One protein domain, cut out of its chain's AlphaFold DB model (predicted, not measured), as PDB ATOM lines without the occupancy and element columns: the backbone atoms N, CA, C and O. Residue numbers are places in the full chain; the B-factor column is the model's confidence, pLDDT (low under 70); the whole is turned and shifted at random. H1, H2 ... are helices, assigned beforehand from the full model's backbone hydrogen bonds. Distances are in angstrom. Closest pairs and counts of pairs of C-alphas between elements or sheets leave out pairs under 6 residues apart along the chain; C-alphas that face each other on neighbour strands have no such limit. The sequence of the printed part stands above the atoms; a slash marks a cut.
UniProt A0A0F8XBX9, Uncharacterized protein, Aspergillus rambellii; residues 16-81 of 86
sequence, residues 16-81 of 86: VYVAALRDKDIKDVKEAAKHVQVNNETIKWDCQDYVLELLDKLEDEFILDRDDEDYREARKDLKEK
ATOM      1  N   VAL A  16      -1.712  -3.371-131.005       91.62
ATOM      2  CA  VAL A  16      -0.578  -2.853-131.771       91.62
ATOM      3  C   VAL A  16      -0.370  -1.412-131.339       91.62
ATOM      4  O   VAL A  16      -1.314  -0.620-131.337       91.62
ATOM      5  N   TYR A  17       0.847  -1.085-130.919       92.88
ATOM      6  CA  TYR A  17       1.219   0.299-130.677       92.88
ATOM      7  C   TYR A  17       1.410   0.984-132.029       92.88
ATOM      8  O   TYR A  17       2.217   0.522-132.825       92.88
ATOM      9  N   VAL A  18       0.644   2.043-132.289       92.81
ATOM     10  CA  VAL A  18       0.664   2.749-133.580       92.81
ATOM     11  C   VAL A  18       1.431   4.064-133.485       92.81
ATOM     12  O   VAL A  18       2.238   4.352-134.357       92.81
ATOM     13  N   ALA A  19       1.176   4.867-132.447       92.19
ATOM     14  CA  ALA A  19       1.831   6.159-132.257       92.19
ATOM     15  C   ALA A  19       1.628   6.700-130.833       92.19
ATOM     16  O   ALA A  19       0.672   6.336-130.141       92.19
ATOM     17  N   ALA A  20       2.487   7.643-130.441       91.75
ATOM     18  CA  ALA A  20       2.264   8.523-129.299       91.75
ATOM     19  C   ALA A  20       1.683   9.853-129.789       91.75
ATOM     20  O   ALA A  20       2.230  10.489-130.687       91.75
ATOM     21  N   LEU A  21       0.592  10.290-129.167       90.44
ATOM     22  CA  LEU A  21      -0.064  11.556-129.484       90.44
ATOM     23  C   LEU A  21       0.265  12.596-128.418       90.44
ATOM     24  O   LEU A  21       0.328  12.274-127.229       90.44
ATOM     25  N   ARG A  22       0.422  13.859-128.822       91.06
ATOM     26  CA  ARG A  22       0.468  14.977-127.870       91.06
ATOM     27  C   ARG A  22      -0.963  15.361-127.506       91.06
ATOM     28  O   ARG A  22      -1.878  15.200-128.311       91.06
ATOM     29  N   ASP A  23      -1.157  15.974-126.343       92.44
ATOM     30  CA  ASP A  23      -2.494  16.370-125.870       92.44
ATOM     31  C   ASP A  23      -3.267  17.241-126.870       92.44
ATOM     32  O   ASP A  23      -4.486  17.120-127.005       92.44
ATOM     33  N   LYS A  24      -2.555  18.101-127.607       88.88
ATOM     34  CA  LYS A  24      -3.151  18.951-128.645       88.88
ATOM     35  C   LYS A  24      -3.691  18.148-129.836       88.88
ATOM     36  O   LYS A  24      -4.726  18.522-130.377       88.88
ATOM     37  N   ASP A  25      -3.048  17.031-130.176       90.62
ATOM     38  CA  ASP A  25      -3.397  16.206-131.338       90.62
ATOM     39  C   ASP A  25      -4.676  15.385-131.064       90.62
ATOM     40  O   ASP A  25      -5.371  14.970-131.986       90.62
ATOM     41  N   ILE A  26      -5.059  15.193-129.790       92.69
ATOM     42  CA  ILE A  26      -6.270  14.447-129.396       92.69
ATOM     43  C   ILE A  26      -7.535  15.057-130.009       92.69
ATOM     44  O   ILE A  26      -8.475  14.330-130.347       92.69
ATOM     45  N   LYS A  27      -7.604  16.390-130.096       94.56
ATOM     46  CA  LYS A  27      -8.764  17.066-130.685       94.56
ATOM     47  C   LYS A  27      -8.858  16.752-132.174       94.56
ATOM     48  O   LYS A  27      -9.938  16.391-132.632       94.56
ATOM     49  N   ASP A  28      -7.738  16.833-132.877       93.50
ATOM     50  CA  ASP A  28      -7.683  16.645-134.324       93.50
ATOM     51  C   ASP A  28      -7.969  15.181-134.686       93.50
ATOM     52  O   ASP A  28      -8.812  14.913-135.534       93.50
ATOM     53  N   VAL A  29      -7.448  14.222-133.906       94.38
ATOM     54  CA  VAL A  29      -7.795  12.794-134.050       94.38
ATOM     55  C   VAL A  29      -9.298  12.546-133.903       94.38
ATOM     56  O   VAL A  29      -9.885  11.760-134.648       94.38
ATOM     57  N   LYS A  30      -9.955  13.213-132.944       93.94
ATOM     58  CA  LYS A  30     -11.408  13.087-132.759       93.94
ATOM     59  C   LYS A  30     -12.195  13.705-133.907       93.94
ATOM     60  O   LYS A  30     -13.262  13.187-134.225       93.94
ATOM     61  N   GLU A  31     -11.722  14.806-134.484       94.38
ATOM     62  CA  GLU A  31     -12.358  15.412-135.655       94.38
ATOM     63  C   GLU A  31     -12.190  14.513-136.884       94.38
ATOM     64  O   GLU A  31     -13.193  14.165-137.506       94.38
ATOM     65  N   ALA A  32     -10.980  14.017-137.155       94.12
ATOM     66  CA  ALA A  32     -10.713  13.041-138.210       94.12
ATOM     67  C   ALA A  32     -11.637  11.814-138.108       94.12
ATOM     68  O   ALA A  32     -12.286  11.437-139.084       94.12
ATOM     69  N   ALA A  33     -11.796  11.251-136.904       93.31
ATOM     70  CA  ALA A  33     -12.663  10.096-136.661       93.31
ATOM     71  C   ALA A  33     -14.150  10.344-136.969       93.31
ATOM     72  O   ALA A  33     -14.855   9.408-137.342       93.31
ATOM     73  N   LYS A  34     -14.640  11.586-136.846       92.69
ATOM     74  CA  LYS A  34     -16.021  11.943-137.229       92.69
ATOM     75  C   LYS A  34     -16.212  11.999-138.743       92.69
ATOM     76  O   LYS A  34     -17.346  11.890-139.206       92.69
ATOM     77  N   HIS A  35     -15.136  12.217-139.497       92.44
ATOM     78  CA  HIS A  35     -15.174  12.306-140.954       92.44
ATOM     79  C   HIS A  35     -15.035  10.947-141.643       92.44
ATOM     80  O   HIS A  35     -15.475  10.811-142.784       92.44
ATOM     81  N   VAL A  36     -14.482   9.943-140.958       92.38
ATOM     82  CA  VAL A  36     -14.474   8.562-141.448       92.38
ATOM     83  C   VAL A  36     -15.845   7.940-141.220       92.38
ATOM     84  O   VAL A  36     -16.314   7.821-140.086       92.38
ATOM     85  N   GLN A  37     -16.520   7.576-142.308       89.75
ATOM     86  CA  GLN A  37     -17.863   7.011-142.253       89.75
ATOM     87  C   GLN A  37     -17.810   5.501-142.038       89.75
ATOM     88  O   GLN A  37     -17.018   4.798-142.653       89.75
ATOM     89  N   VAL A  38     -18.702   4.990-141.193       89.31
ATOM     90  CA  VAL A  38     -18.885   3.544-141.036       89.31
ATOM     91  C   VAL A  38     -19.660   3.008-142.239       89.31
ATOM     92  O   VAL A  38     -20.795   3.426-142.479       89.31
ATOM     93  N   ASN A  39     -19.073   2.062-142.973       86.94
ATOM     94  CA  ASN A  39     -19.692   1.449-144.144       86.94
ATOM     95  C   ASN A  39     -20.443   0.167-143.757       86.94
ATOM     96  O   ASN A  39     -19.871  -0.914-143.679       86.94
ATOM     97  N   ASN A  40     -21.754   0.288-143.537       85.25
ATOM     98  CA  ASN A  40     -22.613  -0.852-143.188       85.25
ATOM     99  C   ASN A  40     -23.169  -1.609-144.409       85.25
ATOM    100  O   ASN A  40     -23.829  -2.633-144.247       85.25
ATOM    101  N   GLU A  41     -22.961  -1.098-145.622       86.94
ATOM    102  CA  GLU A  41     -23.559  -1.655-146.844       86.94
ATOM    103  C   GLU A  41     -22.641  -2.686-147.515       86.94
ATOM    104  O   GLU A  41     -23.098  -3.588-148.222       86.94
ATOM    105  N   THR A  42     -21.331  -2.583-147.285       86.69
ATOM    106  CA  THR A  42     -20.334  -3.460-147.897       86.69
ATOM    107  C   THR A  42     -20.079  -4.679-147.017       86.69
ATOM    108  O   THR A  42     -19.400  -4.583-146.006       86.69
ATOM    109  N   ILE A  43     -20.539  -5.858-147.449       81.50
ATOM    110  CA  ILE A  43     -20.404  -7.133-146.704       81.50
ATOM    111  C   ILE A  43     -18.955  -7.441-146.289       81.50
ATOM    112  O   ILE A  43     -18.722  -8.074-145.266       81.50
ATOM    113  N   LYS A  44     -17.979  -7.034-147.106       83.06
ATOM    114  CA  LYS A  44     -16.555  -7.305-146.864       83.06
ATOM    115  C   LYS A  44     -15.868  -6.267-145.976       83.06
ATOM    116  O   LYS A  44     -14.711  -6.486-145.643       83.06
ATOM    117  N   TRP A  45     -16.533  -5.153-145.677       88.00
ATOM    118  CA  TRP A  45     -15.963  -4.088-144.865       88.00
ATOM    119  C   TRP A  45     -16.173  -4.426-143.395       88.00
ATOM    120  O   TRP A  45     -17.293  -4.711-142.967       88.00
ATOM    121  N   ASP A  46     -15.089  -4.428-142.632       87.00
ATOM    122  CA  ASP A  46     -15.122  -4.736-141.211       87.00
ATOM    123  C   ASP A  46     -14.615  -3.566-140.351       87.00
ATOM    124  O   ASP A  46     -14.227  -2.497-140.821       87.00
ATOM    125  N   CYS A  47     -14.628  -3.764-139.033       87.38
ATOM    126  CA  CYS A  47     -14.138  -2.756-138.096       87.38
ATOM    127  C   CYS A  47     -12.638  -2.454-138.273       87.38
ATOM    128  O   CYS A  47     -12.186  -1.389-137.857       87.38
ATOM    129  N   GLN A  48     -11.859  -3.376-138.849       90.06
ATOM    130  CA  GLN A  48     -10.443  -3.160-139.125       90.06
ATOM    131  C   GLN A  48     -10.263  -2.222-140.322       90.06
ATOM    132  O   GLN A  48      -9.366  -1.378-140.284       90.06
ATOM    133  N   ASP A  49     -11.134  -2.308-141.330       91.88
ATOM    134  CA  ASP A  49     -11.160  -1.368-142.455       91.88
ATOM    135  C   ASP A  49     -11.434   0.070-141.973       91.88
ATOM    136  O   ASP A  49     -10.688   0.975-142.340       91.88
ATOM    137  N   TYR A  50     -12.369   0.273-141.031       93.06
ATOM    138  CA  TYR A  50     -12.575   1.584-140.385       93.06
ATOM    139  C   TYR A  50     -11.294   2.156-139.773       93.06
ATOM    140  O   TYR A  50     -10.965   3.326-139.961       93.06
ATOM    141  N   VAL A  51     -10.573   1.339-138.997       93.00
ATOM    142  CA  VAL A  51      -9.351   1.793-138.323       93.00
ATOM    143  C   VAL A  51      -8.281   2.144-139.353       93.00
ATOM    144  O   VAL A  51      -7.597   3.149-139.187       93.00
ATOM    145  N   LEU A  52      -8.145   1.360-140.425       95.00
ATOM    146  CA  LEU A  52      -7.184   1.644-141.493       95.00
ATOM    147  C   LEU A  52      -7.518   2.943-142.239       95.00
ATOM    148  O   LEU A  52      -6.602   3.722-142.490       95.00
ATOM    149  N   GLU A  53      -8.797   3.201-142.517       95.88
ATOM    150  CA  GLU A  53      -9.270   4.452-143.123       95.88
ATOM    151  C   GLU A  53      -9.063   5.662-142.197       95.88
ATOM    152  O   GLU A  53      -8.694   6.745-142.651       95.88
ATOM    153  N   LEU A  54      -9.238   5.486-140.882       96.00
ATOM    154  CA  LEU A  54      -8.886   6.513-139.900       96.00
ATOM    155  C   LEU A  54      -7.395   6.824-139.920       96.00
ATOM    156  O   LEU A  54      -7.028   7.993-139.923       96.00
ATOM    157  N   LEU A  55      -6.534   5.809-139.968       96.25
ATOM    158  CA  LEU A  55      -5.092   6.026-140.067       96.25
ATOM    159  C   LEU A  55      -4.710   6.766-141.358       96.25
ATOM    160  O   LEU A  55      -3.907   7.692-141.290       96.25
ATOM    161  N   ASP A  56      -5.337   6.443-142.496       96.31
ATOM    162  CA  ASP A  56      -5.156   7.207-143.740       96.31
ATOM    163  C   ASP A  56      -5.550   8.682-143.562       96.31
ATOM    164  O   ASP A  56      -4.808   9.582-143.949       96.31
ATOM    165  N   LYS A  57      -6.676   8.949-142.892       96.12
ATOM    166  CA  LYS A  57      -7.124  10.319-142.625       96.12
ATOM    167  C   LYS A  57      -6.160  11.094-141.716       96.12
ATOM    168  O   LYS A  57      -5.971  12.291-141.915       96.12
ATOM    169  N   LEU A  58      -5.558  10.428-140.730       96.06
ATOM    170  CA  LEU A  58      -4.567  11.038-139.838       96.06
ATOM    171  C   LEU A  58      -3.230  11.314-140.544       96.06
ATOM    172  O   LEU A  58      -2.572  12.298-140.205       96.06
ATOM    173  N   GLU A  59      -2.842  10.489-141.523       95.69
ATOM    174  CA  GLU A  59      -1.713  10.781-142.421       95.69
ATOM    175  C   GLU A  59      -2.005  12.027-143.273       95.69
ATOM    176  O   GLU A  59      -1.185  12.943-143.334       95.69
ATOM    177  N   ASP A  60      -3.195  12.105-143.880       95.25
ATOM    178  CA  ASP A  60      -3.602  13.234-144.733       95.25
ATOM    179  C   ASP A  60      -3.674  14.571-143.971       95.25
ATOM    180  O   ASP A  60      -3.479  15.641-144.551       95.25
ATOM    181  N   GLU A  61      -3.960  14.526-142.667       93.69
ATOM    182  CA  GLU A  61      -3.990  15.697-141.781       93.69
ATOM    183  C   GLU A  61      -2.636  16.000-141.115       93.69
ATOM    184  O   GLU A  61      -2.556  16.901-140.280       93.69
ATOM    185  N   PHE A  62      -1.562  15.297-141.501       93.12
ATOM    186  CA  PHE A  62      -0.208  15.447-140.947       93.12
ATOM    187  C   PHE A  62      -0.131  15.217-139.425       93.12
ATOM    188  O   PHE A  62       0.733  15.772-138.740       93.12
ATOM    189  N   ILE A  63      -1.047  14.408-138.883       94.00
ATOM    190  CA  ILE A  63      -1.052  13.995-137.473       94.00
ATOM    191  C   ILE A  63      -0.127  12.792-137.285       94.00
ATOM    192  O   ILE A  63       0.597  12.722-136.292       94.00
ATOM    193  N   LEU A  64      -0.145  11.864-138.244       95.44
ATOM    194  CA  LEU A  64       0.786  10.744-138.329       95.44
ATOM    195  C   LEU A  64       1.745  10.970-139.494       95.44
ATOM    196  O   LEU A  64       1.335  11.406-140.569       95.44
ATOM    197  N   ASP A  65       3.020  10.673-139.268       94.38
ATOM    198  CA  ASP A  65       4.046  10.781-140.296       94.38
ATOM    199  C   ASP A  65       4.109   9.478-141.097       94.38
ATOM    200  O   ASP A  65       4.388   8.410-140.555       94.38
ATOM    201  N   ARG A  66       3.842   9.560-142.405       93.88
ATOM    202  CA  ARG A  66       3.900   8.406-143.309       93.88
ATOM    203  C   ARG A  66       5.315   7.837-143.431       93.88
ATOM    204  O   ARG A  66       5.437   6.659-143.766       93.88
ATOM    205  N   ASP A  67       6.346   8.641-143.195       94.44
ATOM    206  CA  ASP A  67       7.743   8.228-143.330       94.44
ATOM    207  C   ASP A  67       8.331   7.655-142.026       94.44
ATOM    208  O   ASP A  67       9.439   7.120-142.050       94.44
ATOM    209  N   ASP A  68       7.583   7.686-140.917       95.38
ATOM    210  CA  ASP A  68       7.967   7.053-139.651       95.38
ATOM    211  C   ASP A  68       7.982   5.517-139.794       95.38
ATOM    212  O   ASP A  68       6.972   4.880-140.117       95.38
ATOM    213  N   GLU A  69       9.159   4.912-139.603       96.19
ATOM    214  CA  GLU A  69       9.368   3.473-139.805       96.19
ATOM    215  C   GLU A  69       8.550   2.623-138.823       96.19
ATOM    216  O   GLU A  69       7.901   1.665-139.255       96.19
ATOM    217  N   ASP A  70       8.507   3.008-137.543       95.25
ATOM    218  CA  ASP A  70       7.774   2.284-136.498       95.25
ATOM    219  C   ASP A  70       6.267   2.290-136.798       95.25
ATOM    220  O   ASP A  70       5.590   1.260-136.713       95.25
ATOM    221  N   TYR A  71       5.734   3.440-137.220       95.69
ATOM    222  CA  TYR A  71       4.342   3.572-137.638       95.69
ATOM    223  C   TYR A  71       4.030   2.712-138.867       95.69
ATOM    224  O   TYR A  71       2.998   2.033-138.912       95.69
ATOM    225  N   ARG A  72       4.912   2.698-139.873       96.31
ATOM    226  CA  ARG A  72       4.722   1.887-141.084       96.31
ATOM    227  C   ARG A  72       4.703   0.393-140.778       96.31
ATOM    228  O   ARG A  72       3.875  -0.324-141.350       96.31
ATOM    229  N   GLU A  73       5.585  -0.074-139.898       96.06
ATOM    230  CA  GLU A  73       5.596  -1.464-139.437       96.06
ATOM    231  C   GLU A  73       4.325  -1.790-138.649       96.06
ATOM    232  O   GLU A  73       3.612  -2.733-139.002       96.06
ATOM    233  N   ALA A  74       3.951  -0.949-137.683       95.56
ATOM    234  CA  ALA A  74       2.716  -1.107-136.920       95.56
ATOM    235  C   ALA A  74       1.476  -1.161-137.825       95.56
ATOM    236  O   ALA A  74       0.590  -2.001-137.646       95.56
ATOM    237  N   ARG A  75       1.409  -0.296-138.844       95.12
ATOM    238  CA  ARG A  75       0.306  -0.268-139.809       95.12
ATOM    239  C   ARG A  75       0.266  -1.531-140.668       95.12
ATOM    240  O   ARG A  75      -0.825  -1.992-141.011       95.12
ATOM    241  N   LYS A  76       1.421  -2.096-141.026       94.38
ATOM    242  CA  LYS A  76       1.500  -3.379-141.739       94.38
ATOM    243  C   LYS A  76       0.968  -4.515-140.864       94.38
ATOM    244  O   LYS A  76       0.092  -5.247-141.319       94.38
ATOM    245  N   ASP A  77       1.408  -4.590-139.613       93.62
ATOM    246  CA  ASP A  77       0.949  -5.596-138.650       93.62
ATOM    247  C   ASP A  77      -0.560  -5.503-138.400       93.62
ATOM    248  O   ASP A  77      -1.254  -6.517-138.293       93.62
ATOM    249  N   LEU A  78      -1.099  -4.282-138.340       92.12
ATOM    250  CA  LEU A  78      -2.528  -4.042-138.157       92.12
ATOM    251  C   LEU A  78      -3.362  -4.588-139.328       92.12
ATOM    252  O   LEU A  78      -4.431  -5.151-139.109       92.12
ATOM    253  N   LYS A  79      -2.870  -4.467-140.571       90.94
ATOM    254  CA  LYS A  79      -3.564  -4.978-141.771       90.94
ATOM    255  C   LYS A  79      -3.724  -6.498-141.757       90.94
ATOM    256  O   LYS A  79      -4.693  -7.007-142.319       90.94
ATOM    257  N   GLU A  80      -2.794  -7.211-141.127       89.19
ATOM    258  CA  GLU A  80      -2.823  -8.675-141.022       89.19
ATOM    259  C   GLU A  80      -3.710  -9.167-139.865       89.19
ATOM    260  O   GLU A  80      -4.158 -10.316-139.861       89.19
ATOM    261  N   LYS A  81      -4.020  -8.301-138.893       86.00
ATOM    262  CA  LYS A  81      -4.813  -8.632-137.704       86.00
ATOM    263  C   LYS A  81      -6.297  -8.368-137.934       86.00
ATOM    264  O   LYS A  81      -6.842  -7.369-137.480       86.00
TER     265      LYS A  81
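This is residues 16 to 81 of the 86 residues of an uncharacterized protein of Aspergillus rambellii (UniProt A0A0F8XBX9). Three helices make the body, with H2 in the middle, H1 crossing it steeply on one side and H3 on its other side at a shallower tilt. The first stretch, residues 16 to 24, runs from beside H3 to the start of H1, and the loop between H1 and H2 sticks out at one end with residues 40 to 45. The printed part has 66 residues with three named helices, in the order H1, H2, H3 along the chain, and no named strand, and its class is all helix. The whole is compact, with a radius of gyration of the C-alphas of 12.3 A, and the C-alphas span 35 by 25 by 17 A along their three main axes.

The printed part begins at Val 16, with its C-alpha at (-0.578, -2.853, -131.771). H1 follows as residues 25 to 35, Asp 25 to His 35, and is 15.7 A long from its first C-alpha, at (-3.397, 16.206, -131.338), to its last. H2, residues 47 to 60, Cys 47 to Asp 60, is the longest helix with 14 residues and measures 20.3 A from first to last C-alpha. H3, residues 69 to 80, Glu 69 to Glu 80, measures 17.3 A and ends with C-alpha 80 at (-2.823, -8.675, -141.022).

H2 touches both H1 and H3. H1 and H2 touch, and H2 does so with residues 54 to 58 alone. Their closest C-alphas are those of Ala 33 and Leu 54, 6.1 A apart. The lines of H1 and H2 stand at a steep tilt of 60 degrees, and the two run opposite ways. H2 and H3 only just touch, with 3 pairs of C-alphas within 8 A, through residues 48 to 52 of H2 and residues 75 to 79 of H3 alone. Their closest C-alphas are those of Leu 52 and Lys 79, 7.6 A apart. H2 and H3 form a helical hairpin, running opposite ways at a shallow tilt of 25 degrees. H1 and H3 are apart. In H1, H2 and H3 every O i to N i+4 pair is within hydrogen-bond range.

The two C-alphas farthest apart are those of Asp 23 and Ile 43, at 36.2 A, while the first and last printed C-alphas, of Val 16 and Lys 81, are 9.3 A apart. The link from H1 to H2, with 11 residues, is long, and its residues 40 to 45 stand free. The link from H2 to H3, with 8 residues, is short. The printed part has no cut. The mean pLDDT of the printed part is 92.4, and no printed residue is under 70.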